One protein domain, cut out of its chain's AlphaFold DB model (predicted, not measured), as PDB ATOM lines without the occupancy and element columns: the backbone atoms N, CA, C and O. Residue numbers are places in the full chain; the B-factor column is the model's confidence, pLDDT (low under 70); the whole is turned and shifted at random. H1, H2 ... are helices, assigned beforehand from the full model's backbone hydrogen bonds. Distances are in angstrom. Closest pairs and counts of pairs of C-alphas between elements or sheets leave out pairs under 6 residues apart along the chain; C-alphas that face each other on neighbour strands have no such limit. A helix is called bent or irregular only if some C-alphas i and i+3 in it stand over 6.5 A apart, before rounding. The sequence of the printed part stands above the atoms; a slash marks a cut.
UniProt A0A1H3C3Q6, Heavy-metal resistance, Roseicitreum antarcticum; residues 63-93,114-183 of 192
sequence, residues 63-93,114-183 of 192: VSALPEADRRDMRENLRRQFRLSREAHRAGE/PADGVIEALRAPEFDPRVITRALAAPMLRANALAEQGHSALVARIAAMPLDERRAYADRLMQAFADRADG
ATOM      1  N   VAL A  63     356.473 255.752 294.419       86.12
ATOM      2  CA  VAL A  63     356.881 255.685 293.010       86.12
ATOM      3  C   VAL A  63     356.485 254.355 292.372       86.12
ATOM      4  O   VAL A  63     356.044 254.363 291.231       86.12
ATOM      5  N   SER A  64     356.595 253.211 293.059       84.94
ATOM      6  CA  SER A  64     356.263 251.902 292.468       84.94
ATOM      7  C   SER A  64     354.795 251.749 292.053       84.94
ATOM      8  O   SER A  64     354.523 251.029 291.095       84.94
ATOM      9  N   ALA A  65     353.880 252.451 292.724       90.94
ATOM     10  CA  ALA A  65     352.453 252.432 292.413       90.94
ATOM     11  C   ALA A  65     352.072 253.353 291.236       90.94
ATOM     12  O   ALA A  65     350.943 253.288 290.746       90.94
ATOM     13  N   LEU A  66     352.982 254.210 290.758       90.06
ATOM     14  CA  LEU A  66     352.729 255.052 289.586       90.06
ATOM     15  C   LEU A  66     352.606 254.211 288.295       90.06
ATOM     16  O   LEU A  66     353.199 253.123 288.204       90.06
ATOM     17  N   PRO A  67     351.899 254.728 287.267       87.94
ATOM     18  CA  PRO A  67     351.950 254.183 285.910       87.94
ATOM     19  C   PRO A  67     353.392 253.974 285.421       87.94
ATOM     20  O   PRO A  67     354.303 254.722 285.779       87.94
ATOM     21  N   GLU A  68     353.628 252.960 284.582       85.31
ATOM     22  CA  GLU A  68     354.982 252.624 284.100       85.31
ATOM     23  C   GLU A  68     355.658 253.802 283.379       85.31
ATOM     24  O   GLU A  68     356.851 254.029 283.592       85.31
ATOM     25  N   ALA A  69     354.910 254.570 282.580       84.88
ATOM     26  CA  ALA A  69     355.414 255.780 281.929       84.88
ATOM     27  C   ALA A  69     355.927 256.801 282.963       84.88
ATOM     28  O   ALA A  69     357.091 257.199 282.925       84.88
ATOM     29  N   ASP A  70     355.118 257.107 283.977       88.19
ATOM     30  CA  ASP A  70     355.476 258.041 285.049       88.19
ATOM     31  C   ASP A  70     356.676 257.562 285.875       88.19
ATOM     32  O   ASP A  70     357.532 258.358 286.272       88.19
ATOM     33  N   ARG A  71     356.781 256.248 286.119       88.12
ATOM     34  CA  ARG A  71     357.942 255.649 286.797       88.12
ATOM     35  C   ARG A  71     359.225 255.834 286.000       88.12
ATOM     36  O   ARG A  71     360.281 256.091 286.589       88.12
ATOM     37  N   ARG A  72     359.160 255.676 284.674       86.50
ATOM     38  CA  ARG A  72     360.311 255.876 283.783       86.50
ATOM     39  C   ARG A  72     360.756 257.330 283.796       86.50
ATOM     40  O   ARG A  72     361.940 257.562 284.044       86.50
ATOM     41  N   ASP A  73     359.817 258.256 283.654       86.94
ATOM     42  CA  ASP A  73     360.078 259.696 283.688       86.94
ATOM     43  C   ASP A  73     360.713 260.119 285.018       86.94
ATOM     44  O   ASP A  73     361.728 260.818 285.043       86.94
ATOM     45  N   MET A  74     360.171 259.633 286.142       86.31
ATOM     46  CA  MET A  74     360.708 259.909 287.477       86.31
ATOM     47  C   MET A  74     362.155 259.427 287.609       86.31
ATOM     48  O   MET A  74     363.040 260.150 288.073       86.31
ATOM     49  N   ARG A  75     362.416 258.193 287.168       85.50
ATOM     50  CA  ARG A  75     363.751 257.591 287.200       85.50
ATOM     51  C   ARG A  75     364.735 258.366 286.329       85.50
ATOM     52  O   ARG A  75     365.890 258.519 286.721       85.50
ATOM     53  N   GLU A  76     364.313 258.827 285.158       87.44
ATOM     54  CA  GLU A  76     365.156 259.613 284.261       87.44
ATOM     55  C   GLU A  76     365.464 261.001 284.830       87.44
ATOM     56  O   GLU A  76     366.633 261.396 284.865       87.44
ATOM     57  N   ASN A  77     364.458 261.697 285.364       85.44
ATOM     58  CA  ASN A  77     364.642 262.996 286.005       85.44
ATOM     59  C   ASN A  77     365.626 262.914 287.183       85.44
ATOM     60  O   ASN A  77     366.597 263.670 287.227       85.44
ATOM     61  N   LEU A  78     365.444 261.940 288.083       82.00
ATOM     62  CA  LEU A  78     366.361 261.719 289.205       82.00
ATOM     63  C   LEU A  78     367.779 261.407 288.713       82.00
ATOM     64  O   LEU A  78     368.746 262.000 289.187       82.00
ATOM     65  N   ARG A  79     367.930 260.517 287.720       84.69
ATOM     66  CA  ARG A  79     369.242 260.202 287.121       84.69
ATOM     67  C   ARG A  79     369.924 261.439 286.540       84.69
ATOM     68  O   ARG A  79     371.141 261.572 286.672       84.69
ATOM     69  N   ARG A  80     369.167 262.332 285.899       86.06
ATOM     70  CA  ARG A  80     369.677 263.603 285.373       86.06
ATOM     71  C   ARG A  80     370.131 264.523 286.506       86.06
ATOM     72  O   ARG A  80     371.250 265.019 286.451       86.06
ATOM     73  N   GLN A  81     369.326 264.687 287.554       78.56
ATOM     74  CA  GLN A  81     369.674 265.506 288.724       78.56
ATOM     75  C   GLN A  81     370.932 264.999 289.440       78.56
ATOM     76  O   GLN A  81     371.838 265.781 289.721       78.56
ATOM     77  N   PHE A  82     371.047 263.683 289.657       76.81
ATOM     78  CA  PHE A  82     372.259 263.064 290.202       76.81
ATOM     79  C   PHE A  82     373.499 263.380 289.360       76.81
ATOM     80  O   PHE A  82     374.568 263.663 289.904       76.81
ATOM     81  N   ARG A  83     373.364 263.321 288.031       81.81
ATOM     82  CA  ARG A  83     374.459 263.617 287.104       81.81
ATOM     83  C   ARG A  83     374.897 265.074 287.222       81.81
ATOM     84  O   ARG A  83     376.079 265.315 287.435       81.81
ATOM     85  N   LEU A  84     373.944 266.007 287.187       79.88
ATOM     86  CA  LEU A  84     374.199 267.443 287.315       79.88
ATOM     87  C   LEU A  84     374.824 267.797 288.667       79.88
ATOM     88  O   LEU A  84     375.797 268.540 288.713       79.88
ATOM     89  N   SER A  85     374.326 267.224 289.767       72.31
ATOM     90  CA  SER A  85     374.924 267.413 291.094       72.31
ATOM     91  C   SER A  85     376.374 266.927 291.114       72.31
ATOM     92  O   SER A  85     377.267 267.643 291.563       72.31
ATOM     93  N   ARG A  86     376.647 265.740 290.560       73.81
ATOM     94  CA  ARG A  86     378.010 265.203 290.486       73.81
ATOM     95  C   ARG A  86     378.929 266.052 289.606       73.81
ATOM     96  O   ARG A  86     380.101 266.212 289.933       73.81
ATOM     97  N   GLU A  87     378.422 266.570 288.494       74.44
ATOM     98  CA  GLU A  87     379.156 267.473 287.606       74.44
ATOM     99  C   GLU A  87     379.442 268.815 288.278       74.44
ATOM    100  O   GLU A  87     380.574 269.275 288.201       74.44
ATOM    101  N   ALA A  88     378.482 269.391 289.006       69.69
ATOM    102  CA  ALA A  88     378.672 270.614 289.782       69.69
ATOM    103  C   ALA A  88     379.732 270.436 290.878       69.69
ATOM    104  O   ALA A  88     380.592 271.297 291.041       69.69
ATOM    105  N   HIS A  89     379.737 269.290 291.569       64.44
ATOM    106  CA  HIS A  89     380.810 268.950 292.506       64.44
ATOM    107  C   HIS A  89     382.168 268.868 291.802       64.44
ATOM    108  O   HIS A  89     383.108 269.528 292.228       64.44
ATOM    109  N   ARG A  90     382.256 268.154 290.674       63.59
ATOM    110  CA  ARG A  90     383.498 268.055 289.887       63.59
ATOM    111  C   ARG A  90     383.949 269.366 289.246       63.59
ATOM    112  O   ARG A  90     385.127 269.531 288.936       63.59
ATOM    113  N   ALA A  91     383.022 270.267 288.947       65.19
ATOM    114  CA  ALA A  91     383.325 271.590 288.418       65.19
ATOM    115  C   ALA A  91     383.831 272.507 289.537       65.19
ATOM    116  O   ALA A  91     384.816 273.209 289.331       65.19
ATOM    117  N   GLY A  92     383.239 272.419 290.733       58.72
ATOM    118  CA  GLY A  92     383.772 273.033 291.950       58.72
ATOM    119  C   GLY A  92     385.166 272.514 292.327       58.72
ATOM    120  O   GLY A  92     385.969 273.278 292.837       58.72
ATOM    121  N   GLU A  93     385.490 271.258 291.997       48.25
ATOM    122  CA  GLU A  93     386.839 270.677 292.139       48.25
ATOM    123  C   GLU A  93     387.862 271.223 291.118       48.25
ATOM    124  O   GLU A  93     389.063 271.156 291.366       48.25
ATOM    125  N   PRO A 114     383.787 262.154 300.257       63.25
ATOM    126  CA  PRO A 114     383.485 262.397 301.675       63.25
ATOM    127  C   PRO A 114     384.209 261.449 302.635       63.25
ATOM    128  O   PRO A 114     384.579 261.851 303.732       63.25
ATOM    129  N   ALA A 115     384.422 260.203 302.202       68.56
ATOM    130  CA  ALA A 115     385.207 259.213 302.928       68.56
ATOM    131  C   ALA A 115     386.694 259.593 303.011       68.56
ATOM    132  O   ALA A 115     387.283 259.492 304.081       68.56
ATOM    133  N   ASP A 116     387.275 260.084 301.920       73.69
ATOM    134  CA  ASP A 116     388.663 260.540 301.855       73.69
ATOM    135  C   ASP A 116     388.883 261.747 302.773       73.69
ATOM    136  O   ASP A 116     389.844 261.757 303.531       73.69
ATOM    137  N   GLY A 117     387.944 262.703 302.801       72.88
ATOM    138  CA  GLY A 117     388.013 263.857 303.705       72.88
ATOM    139  C   GLY A 117     387.957 263.472 305.190       72.88
ATOM    140  O   GLY A 117     388.636 264.079 306.015       72.88
ATOM    141  N   VAL A 118     387.197 262.428 305.546       78.00
ATOM    142  CA  VAL A 118     387.208 261.867 306.909       78.00
ATOM    143  C   VAL A 118     388.533 261.156 307.195       78.00
ATOM    144  O   VAL A 118     389.116 261.361 308.256       78.00
ATOM    145  N   ILE A 119     389.028 260.333 306.264       85.31
ATOM    146  CA  ILE A 119     390.292 259.597 306.419       85.31
ATOM    147  C   ILE A 119     391.473 260.564 306.567       85.31
ATOM    148  O   ILE A 119     392.344 260.337 307.402       85.31
ATOM    149  N   GLU A 120     391.501 261.638 305.783       81.38
ATOM    150  CA  GLU A 120     392.537 262.667 305.827       81.38
ATOM    151  C   GLU A 120     392.506 263.436 307.149       81.38
ATOM    152  O   GLU A 120     393.533 263.532 307.820       81.38
ATOM    153  N   ALA A 121     391.325 263.873 307.594       82.75
ATOM    154  CA  ALA A 121     391.168 264.558 308.877       82.75
ATOM    155  C   ALA A 121     391.600 263.692 310.072       82.75
ATOM    156  O   ALA A 121     392.172 264.198 311.033       82.75
ATOM    157  N   LEU A 122     391.360 262.378 310.009       87.44
ATOM    158  CA  LEU A 122     391.788 261.432 311.043       87.44
ATOM    159  C   LEU A 122     393.291 261.121 311.008       87.44
ATOM    160  O   LEU A 122     393.837 260.658 312.006       87.44
ATOM    161  N   ARG A 123     393.957 261.334 309.868       87.44
ATOM    162  CA  ARG A 123     395.406 261.127 309.700       87.44
ATOM    163  C   ARG A 123     396.227 262.392 309.955       87.44
ATOM    164  O   ARG A 123     397.454 262.304 309.983       87.44
ATOM    165  N   ALA A 124     395.577 263.543 310.114       88.12
ATOM    166  CA  ALA A 124     396.246 264.807 310.372       88.12
ATOM    167  C   ALA A 124     396.987 264.783 311.727       88.12
ATOM    168  O   ALA A 124     396.481 264.211 312.695       88.12
ATOM    169  N   PRO A 125     398.180 265.404 311.821       83.38
ATOM    170  CA  PRO A 125     398.942 265.471 313.071       83.38
ATOM    171  C   PRO A 125     398.221 266.279 314.162       83.38
ATOM    172  O   PRO A 125     398.435 266.028 315.346       83.38
ATOM    173  N   GLU A 126     397.344 267.205 313.770       85.00
ATOM    174  CA  GLU A 126     396.454 267.945 314.661       85.00
ATOM    175  C   GLU A 126     394.997 267.658 314.295       85.00
ATOM    176  O   GLU A 126     394.607 267.704 313.128       85.00
ATOM    177  N   PHE A 127     394.185 267.359 315.307       85.75
ATOM    178  CA  PHE A 127     392.778 267.031 315.123       85.75
ATOM    179  C   PHE A 127     391.912 268.297 315.101       85.75
ATOM    180  O   PHE A 127     391.732 268.938 316.138       85.75
ATOM    181  N   ASP A 128     391.314 268.612 313.947       81.56
ATOM    182  CA  ASP A 128     390.271 269.640 313.835       81.56
ATOM    183  C   ASP A 128     388.873 268.995 313.707       81.56
ATOM    184  O   ASP A 128     388.519 268.470 312.640       81.56
ATOM    185  N   PRO A 129     388.020 269.064 314.752       82.31
ATOM    186  CA  PRO A 129     386.671 268.500 314.703       82.31
ATOM    187  C   PRO A 129     385.802 269.120 313.599       82.31
ATOM    188  O   PRO A 129     384.895 268.460 313.089       82.31
ATOM    189  N   ARG A 130     386.076 270.361 313.181       85.25
ATOM    190  CA  ARG A 130     385.283 271.070 312.166       85.25
ATOM    191  C   ARG A 130     385.403 270.412 310.796       85.25
ATOM    192  O   ARG A 130     384.425 270.400 310.044       85.25
ATOM    193  N   VAL A 131     386.568 269.849 310.475       78.56
ATOM    194  CA  VAL A 131     386.811 269.163 309.198       78.56
ATOM    195  C   VAL A 131     385.962 267.895 309.116       78.56
ATOM    196  O   VAL A 131     385.232 267.702 308.142       78.56
ATOM    197  N   ILE A 132     385.962 267.084 310.177       80.94
ATOM    198  CA  ILE A 132     385.151 265.860 310.245       80.94
ATOM    199  C   ILE A 132     383.659 266.185 310.208       80.94
ATOM    200  O   ILE A 132     382.921 265.554 309.452       80.94
ATOM    201  N   THR A 133     383.201 267.189 310.962       80.56
ATOM    202  CA  THR A 133     381.789 267.600 310.942       80.56
ATOM    203  C   THR A 133     381.329 267.963 309.530       80.56
ATOM    204  O   THR A 133     380.263 267.521 309.098       80.56
ATOM    205  N   ARG A 134     382.134 268.718 308.774       78.00
ATOM    206  CA  ARG A 134     381.809 269.090 307.387       78.00
ATOM    207  C   ARG A 134     381.795 267.880 306.454       78.00
ATOM    208  O   ARG A 134     380.858 267.734 305.666       78.00
ATOM    209  N   ALA A 135     382.792 267.002 306.560       78.62
ATOM    210  CA  ALA A 135     382.886 265.804 305.729       78.62
ATOM    211  C   ALA A 135     381.705 264.841 305.964       78.62
ATOM    212  O   ALA A 135     381.151 264.301 305.006       78.62
ATOM    213  N   LEU A 136     381.260 264.693 307.220       79.62
ATOM    214  CA  LEU A 136     380.091 263.886 307.587       79.62
ATOM    215  C   LEU A 136     378.753 264.533 307.191       79.62
ATOM    216  O   LEU A 136     377.821 263.821 306.817       79.62
ATOM    217  N   ALA A 137     378.645 265.863 307.223       79.94
ATOM    218  CA  ALA A 137     377.417 266.565 306.843       79.94
ATOM    219  C   ALA A 137     377.151 266.530 305.325       79.94
ATOM    220  O   ALA A 137     375.997 266.482 304.890       79.94
ATOM    221  N   ALA A 138     378.200 266.527 304.497       73.81
ATOM    222  CA  ALA A 138     378.070 266.648 303.044       73.81
ATOM    223  C   ALA A 138     377.264 265.512 302.364       73.81
ATOM    224  O   ALA A 138     376.469 265.798 301.464       73.81
ATOM    225  N   PRO A 139     377.411 264.220 302.726       72.19
ATOM    226  CA  PRO A 139     376.521 263.163 302.244       72.19
ATOM    227  C   PRO A 139     375.053 263.371 302.638       72.19
ATOM    228  O   PRO A 139     374.181 263.215 301.786       72.19
ATOM    229  N   MET A 140     374.783 263.753 303.892       73.44
ATOM    230  CA  MET A 140     373.414 263.919 304.407       73.44
ATOM    231  C   MET A 140     372.688 265.068 303.705       73.44
ATOM    232  O   MET A 140     371.563 264.896 303.246       73.44
ATOM    233  N   LEU A 141     373.359 266.211 303.539       72.81
ATOM    234  CA  LEU A 141     372.809 267.365 302.823       72.81
ATOM    235  C   LEU A 141     372.433 267.014 301.379       72.81
ATOM    236  O   LEU A 141     371.360 267.383 300.908       72.81
ATOM    237  N   ARG A 142     373.279 266.241 300.688       72.12
ATOM    238  CA  ARG A 142     372.995 265.788 299.319       72.12
ATOM    239  C   ARG A 142     371.835 264.810 299.258       72.12
ATOM    240  O   ARG A 142     370.994 264.936 298.375       72.12
ATOM    241  N   ALA A 143     371.785 263.853 300.183       72.75
ATOM    242  CA  ALA A 143     370.679 262.907 300.263       72.75
ATOM    243  C   ALA A 143     369.344 263.632 300.500       72.75
ATOM    244  O   ALA A 143     368.374 263.350 299.798       72.75
ATOM    245  N   ASN A 144     369.319 264.609 301.409       76.94
ATOM    246  CA  ASN A 144     368.129 265.405 301.706       76.94
ATOM    247  C   ASN A 144     367.683 266.246 300.510       76.94
ATOM    248  O   ASN A 144     366.518 266.172 300.130       76.94
ATOM    249  N   ALA A 145     368.605 266.971 299.869       75.94
ATOM    250  CA  ALA A 145     368.286 267.785 298.696       75.94
ATOM    251  C   ALA A 145     367.670 266.942 297.570       75.94
ATOM    252  O   ALA A 145     366.725 267.355 296.898       75.94
ATOM    253  N   LEU A 146     368.180 265.729 297.374       74.62
ATOM    254  CA  LEU A 146     367.669 264.846 296.341       74.62
ATOM    255  C   LEU A 146     366.334 264.194 296.709       74.62
ATOM    256  O   LEU A 146     365.477 264.017 295.843       74.62
ATOM    257  N   ALA A 147     366.149 263.849 297.985       78.12
ATOM    258  CA  ALA A 147     364.872 263.371 298.494       78.12
ATOM    259  C   ALA A 147     363.788 264.444 298.324       78.12
ATOM    260  O   ALA A 147     362.713 264.150 297.814       78.12
ATOM    261  N   GLU A 148     364.081 265.694 298.678       83.81
ATOM    262  CA  GLU A 148     363.176 266.835 298.521       83.81
ATOM    263  C   GLU A 148     362.774 267.063 297.055       83.81
ATOM    264  O   GLU A 148     361.588 267.219 296.748       83.81
ATOM    265  N   GLN A 149     363.737 266.988 296.131       81.69
ATOM    266  CA  GLN A 149     363.468 267.061 294.691       81.69
ATOM    267  C   GLN A 149     362.590 265.900 294.207       81.69
ATOM    268  O   GLN A 149     361.647 266.118 293.443       81.69
ATOM    269  N   GLY A 150     362.865 264.676 294.668       82.94
ATOM    270  CA  GLY A 150     362.058 263.498 294.359       82.94
ATOM    271  C   GLY A 150     360.618 263.631 294.856       82.94
ATOM    272  O   GLY A 150     359.683 263.413 294.085       82.94
ATOM    273  N   HIS A 151     360.426 264.041 296.113       85.88
ATOM    274  CA  HIS A 151     359.101 264.273 296.691       85.88
ATOM    275  C   HIS A 151     358.338 265.353 295.925       85.88
ATOM    276  O   HIS A 151     357.193 265.132 295.538       85.88
ATOM    277  N   SER A 152     358.985 266.481 295.631       87.38
ATOM    278  CA  SER A 152     358.370 267.573 294.871       87.38
ATOM    279  C   SER A 152     357.918 267.116 293.481       87.38
ATOM    280  O   SER A 152     356.797 267.404 293.065       87.38
ATOM    281  N   ALA A 153     358.748 266.336 292.780       88.12
ATOM    282  CA  ALA A 153     358.399 265.779 291.475       88.12
ATOM    283  C   ALA A 153     357.224 264.788 291.554       88.12
ATOM    284  O   ALA A 153     356.370 264.768 290.666       88.12
ATOM    285  N   LEU A 154     357.164 263.971 292.610       89.25
ATOM    286  CA  LEU A 154     356.058 263.041 292.838       89.25
ATOM    287  C   LEU A 154     354.742 263.792 293.076       89.25
ATOM    288  O   LEU A 154     353.737 263.457 292.450       89.25
ATOM    289  N   VAL A 155     354.753 264.826 293.923       92.31
ATOM    290  CA  VAL A 155     353.568 265.662 294.169       92.31
ATOM    291  C   VAL A 155     353.099 266.328 292.878       92.31
ATOM    292  O   VAL A 155     351.912 266.269 292.568       92.31
ATOM    293  N   ALA A 156     354.016 266.893 292.089       89.44
ATOM    294  CA  ALA A 156     353.677 267.508 290.808       89.44
ATOM    295  C   ALA A 156     353.022 266.511 289.837       89.44
ATOM    296  O   ALA A 156     352.035 266.849 289.183       89.44
ATOM    297  N   ARG A 157     353.516 265.266 289.778       90.00
ATOM    298  CA  ARG A 157     352.906 264.216 288.949       90.00
ATOM    299  C   ARG A 157     351.492 263.881 289.421       90.00
ATOM    300  O   ARG A 157     350.586 263.841 288.600       90.00
ATOM    301  N   ILE A 158     351.291 263.684 290.725       92.25
ATOM    302  CA  ILE A 158     349.964 263.391 291.290       92.25
ATOM    303  C   ILE A 158     348.996 264.556 291.040       92.25
ATOM    304  O   ILE A 158     347.834 264.327 290.716       92.25
ATOM    305  N   ALA A 159     349.466 265.801 291.152       93.06
ATOM    306  CA  ALA A 159     348.655 266.987 290.890       93.06
ATOM    307  C   ALA A 159     348.194 267.081 289.424       93.06
ATOM    308  O   ALA A 159     347.096 267.571 289.165       93.06
ATOM    309  N   ALA A 160     349.001 266.587 288.480       92.31
ATOM    310  CA  ALA A 160     348.671 266.562 287.056       92.31
ATOM    311  C   ALA A 160     347.703 265.429 286.660       92.31
ATOM    312  O   ALA A 160     347.068 265.520 285.612       92.31
ATOM    313  N   MET A 161     347.569 264.378 287.476       92.06
ATOM    314  CA  MET A 161     346.659 263.262 287.199       92.06
ATOM    315  C   MET A 161     345.188 263.701 287.309       92.06
ATOM    316  O   MET A 161     344.812 264.284 288.333       92.06
ATOM    317  N   PRO A 162     344.319 263.364 286.340       92.69
ATOM    318  CA  PRO A 162     342.866 263.424 286.487       92.69
ATOM    319  C   PRO A 162     342.353 262.628 287.699       92.69
ATOM    320  O   PRO A 162     343.042 261.765 288.244       92.69
ATOM    321  N   LEU A 163     341.113 262.894 288.126       93.19
ATOM    322  CA  LEU A 163     340.522 262.238 289.303       93.19
ATOM    323  C   LEU A 163     340.548 260.705 289.205       93.19
ATOM    324  O   LEU A 163     340.925 260.046 290.174       93.19
ATOM    325  N   ASP A 164     340.175 260.152 288.053       94.12
ATOM    326  CA  ASP A 164     340.101 258.701 287.863       94.12
ATOM    327  C   ASP A 164     341.490 258.049 287.896       94.12
ATOM    328  O   ASP A 164     341.669 256.988 288.495       94.12
ATOM    329  N   GLU A 165     342.514 258.731 287.377       92.44
ATOM    330  CA  GLU A 165     343.904 258.277 287.478       92.44
ATOM    331  C   GLU A 165     344.427 258.310 288.916       92.44
ATOM    332  O   GLU A 165     345.096 257.368 289.348       92.44
ATOM    333  N   ARG A 166     344.089 259.352 289.691       94.00
ATOM    334  CA  ARG A 166     344.451 259.419 291.117       94.00
ATOM    335  C   ARG A 166     343.780 258.318 291.935       94.00
ATOM    336  O   ARG A 166     344.416 257.782 292.840       94.00
ATOM    337  N   ARG A 167     342.531 257.957 291.616       94.56
ATOM    338  CA  ARG A 167     341.829 256.820 292.241       94.56
ATOM    339  C   ARG A 167     342.539 255.506 291.939       94.56
ATOM    340  O   ARG A 167     342.942 254.812 292.864       94.56
ATOM    341  N   ALA A 168     342.829 255.246 290.665       92.75
ATOM    342  CA  ALA A 168     343.565 254.052 290.265       92.75
ATOM    343  C   ALA A 168     344.979 253.995 290.884       92.75
ATOM    344  O   ALA A 168     345.487 252.919 291.197       92.75
ATOM    345  N   TYR A 169     345.637 255.144 291.072       92.44
ATOM    346  CA  TYR A 169     346.908 255.228 291.794       92.44
ATOM    347  C   TYR A 169     346.762 254.869 293.278       92.44
ATOM    348  O   TYR A 169     347.587 254.114 293.792       92.44
ATOM    349  N   ALA A 170     345.714 255.352 293.951       93.81
ATOM    350  CA  ALA A 170     345.428 254.997 295.338       93.81
ATOM    351  C   ALA A 170     345.188 253.486 295.501       93.81
ATOM    352  O   ALA A 170     345.756 252.881 296.410       93.81
ATOM    353  N   ASP A 171     344.450 252.862 294.579       94.06
ATOM    354  CA  ASP A 171     344.209 251.413 294.588       94.06
ATOM    355  C   ASP A 171     345.515 250.616 294.458       94.06
ATOM    356  O   ASP A 171     345.786 249.705 295.244       94.06
ATOM    357  N   ARG A 172     346.392 251.014 293.526       92.44
ATOM    358  CA  ARG A 172     347.725 250.404 293.379       92.44
ATOM    359  C   ARG A 172     348.604 250.612 294.610       92.44
ATOM    360  O   ARG A 172     349.399 249.736 294.943       92.44
ATOM    361  N   LEU A 173     348.484 251.755 295.282       90.56
ATOM    362  CA  LEU A 173     349.243 252.045 296.494       90.56
ATOM    363  C   LEU A 173     348.781 251.170 297.668       90.56
ATOM    364  O   LEU A 173     349.623 250.625 298.377       90.56
ATOM    365  N   MET A 174     347.466 250.975 297.824       87.56
ATOM    366  CA  MET A 174     346.904 250.033 298.798       87.56
ATOM    367  C   MET A 174     347.386 248.606 298.531       87.56
ATOM    368  O   MET A 174     347.854 247.939 299.454       87.56
ATOM    369  N   GLN A 175     347.363 248.169 297.267       85.94
ATOM    370  CA  GLN A 175     347.891 246.858 296.884       85.94
ATOM    371  C   GLN A 175     349.383 246.731 297.225       85.94
ATOM    372  O   GLN A 175     349.803 245.745 297.819       85.94
ATOM    373  N   ALA A 176     350.186 247.757 296.936       81.88
ATOM    374  CA  ALA A 176     351.618 247.755 297.233       81.88
ATOM    375  C   ALA A 176     351.948 247.729 298.740       81.88
ATOM    376  O   ALA A 176     353.066 247.340 299.112       81.88
ATOM    377  N   PHE A 177     351.025 248.173 299.601       81.62
ATOM    378  CA  PHE A 177     351.126 248.007 301.051       81.62
ATOM    379  C   PHE A 177     350.738 246.596 301.492       81.62
ATOM    380  O   PHE A 177     351.444 246.020 302.321       81.62
ATOM    381  N   ALA A 178     349.675 246.030 300.915       81.75
ATOM    382  CA  ALA A 178     349.254 244.656 301.180       81.75
ATOM    383  C   ALA A 178     350.355 243.645 300.808       81.75
ATOM    384  O   ALA A 178     350.752 242.858 301.664       81.75
ATOM    385  N   ASP A 179     350.939 243.773 299.609       78.62
ATOM    386  CA  ASP A 179     352.049 242.942 299.099       78.62
ATOM    387  C   ASP A 179     353.334 243.031 299.954       78.62
ATOM    388  O   ASP A 179     354.271 242.252 299.811       78.62
ATOM    389  N   ARG A 180     353.473 244.052 300.805       70.50
ATOM    390  CA  ARG A 180     354.612 244.143 301.734       70.50
ATOM    391  C   ARG A 180     354.299 243.549 303.094       70.50
ATOM    392  O   ARG A 180     355.213 243.064 303.753       70.50
ATOM    393  N   ALA A 181     353.043 243.624 303.519       70.88
ATOM    394  CA  ALA A 181     352.592 243.042 304.774       70.88
ATOM    395  C   ALA A 181     352.562 241.507 304.708       70.88
ATOM    396  O   ALA A 181     352.851 240.850 305.703       70.88
ATOM    397  N   ASP A 182     352.254 240.944 303.539       67.88
ATOM    398  CA  ASP A 182     352.216 239.498 303.301       67.88
ATOM    399  C   ASP A 182     353.598 238.887 302.965       67.88
ATOM    400  O   ASP A 182     353.742 237.666 302.912       67.88
ATOM    401  N   GLY A 183     354.630 239.721 302.776       63.06
ATOM    402  CA  GLY A 183     355.985 239.293 302.423       63.06
ATOM    403  C   GLY A 183     356.149 238.845 300.966       63.06
ATOM    404  O   GLY A 183     357.207 238.317 300.609       63.06
TER     405      GLY A 183
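What this domain is: This is residues 63 to 93 and 114 to 183 of the 192 residues of the protein "Heavy-metal resistance" of Roseicitreum antarcticum (UniProt A0A1H3C3Q6). One long helix, H3, runs through the model as a rail, with the short helix H2 folded back beside its first part as a hairpin and H1 packed at a shallow tilt on its last part, while H4 turns off beyond the last residues of H3 to make a corner. The frame is open: H1 and H2 are separate from each other, and residues 86 to 93 at the end of H1 and residues 178 to 183 at the end of H4 stick out. The printed part has 101 residues with four named helices, in the order H1, H2, H3, H4, and no named strand; the class is all helix. The whole is extended, with a radius of gyration of the C-alphas of 19.8 A, and flat, spanning 64 by 35 by 17 A.

How they stand to each other: Begin with H3, residues 129 to 160, the longest helix; near residue 139 you will find a kink of 26 degrees. H3 is neither bent nor irregular, but only just: C-alphas 136 and 139 are 6.5 A apart. Look at residues 131 to 139, the part of H3 that touches H2, residues 114 to 123; the closest C-alphas are those of Pro 114 and Ala 135, 5.3 A apart. This helical hairpin runs opposite ways at a shallow tilt of 11 degrees. Farther along, residues 146 to 157 of H3 touch H1, residues 68 to 92, with the C-alphas of Leu 78 and Gly 150 closest at 6.9 A. H1 and H3 run opposite ways at a shallow tilt of 30 degrees. H4, residues 163 to 181, is close to H3 but not clearly touching, the closest C-alphas being those of Ile 158 and Arg 166, 6.8 A apart. H3 and H4 run opposite ways at a steep tilt of 49 degrees. H4 is apart from H1 and from H2, and H1 and H2 are apart too. In H1 and H2 every O i to N i+4 pair is within hydrogen-bond range; in H3 it is 26 of 28 and in H4 14 of 15.

Where its parts are: Find C-alpha 129 at (386.671, 268.500, 314.703); from there H3 runs 47.0 A to C-alpha 160 at (348.671, 266.562, 287.056). H1 begins at C-alpha 68, (354.982, 252.624, 284.100), and covers 36.2 A to Gly 92. H2 measures 14.4 A from Pro 114 to Arg 123. H4 runs 27.5 A from Leu 163 to C-alpha 181 at (352.592, 243.042, 304.774).

The domain as a whole: The two C-alphas farthest apart are those of Pro 125 and Asp 164, at 64.4 A. Between residues 93 and 114 look for the cut: residues 94 to 113 are not printed, and the gap between C-alphas 93 and 114 is 13.1 A. The link from H1 to H2 is across this cut; the links from H2 to H3 and from H3 to H4 are tight. Residues 123 to 128 stand free. The mean pLDDT of the printed part is 81.8, with low confidence, under 70, at residues 88 to 93, 114 to 115 and 182 to 183.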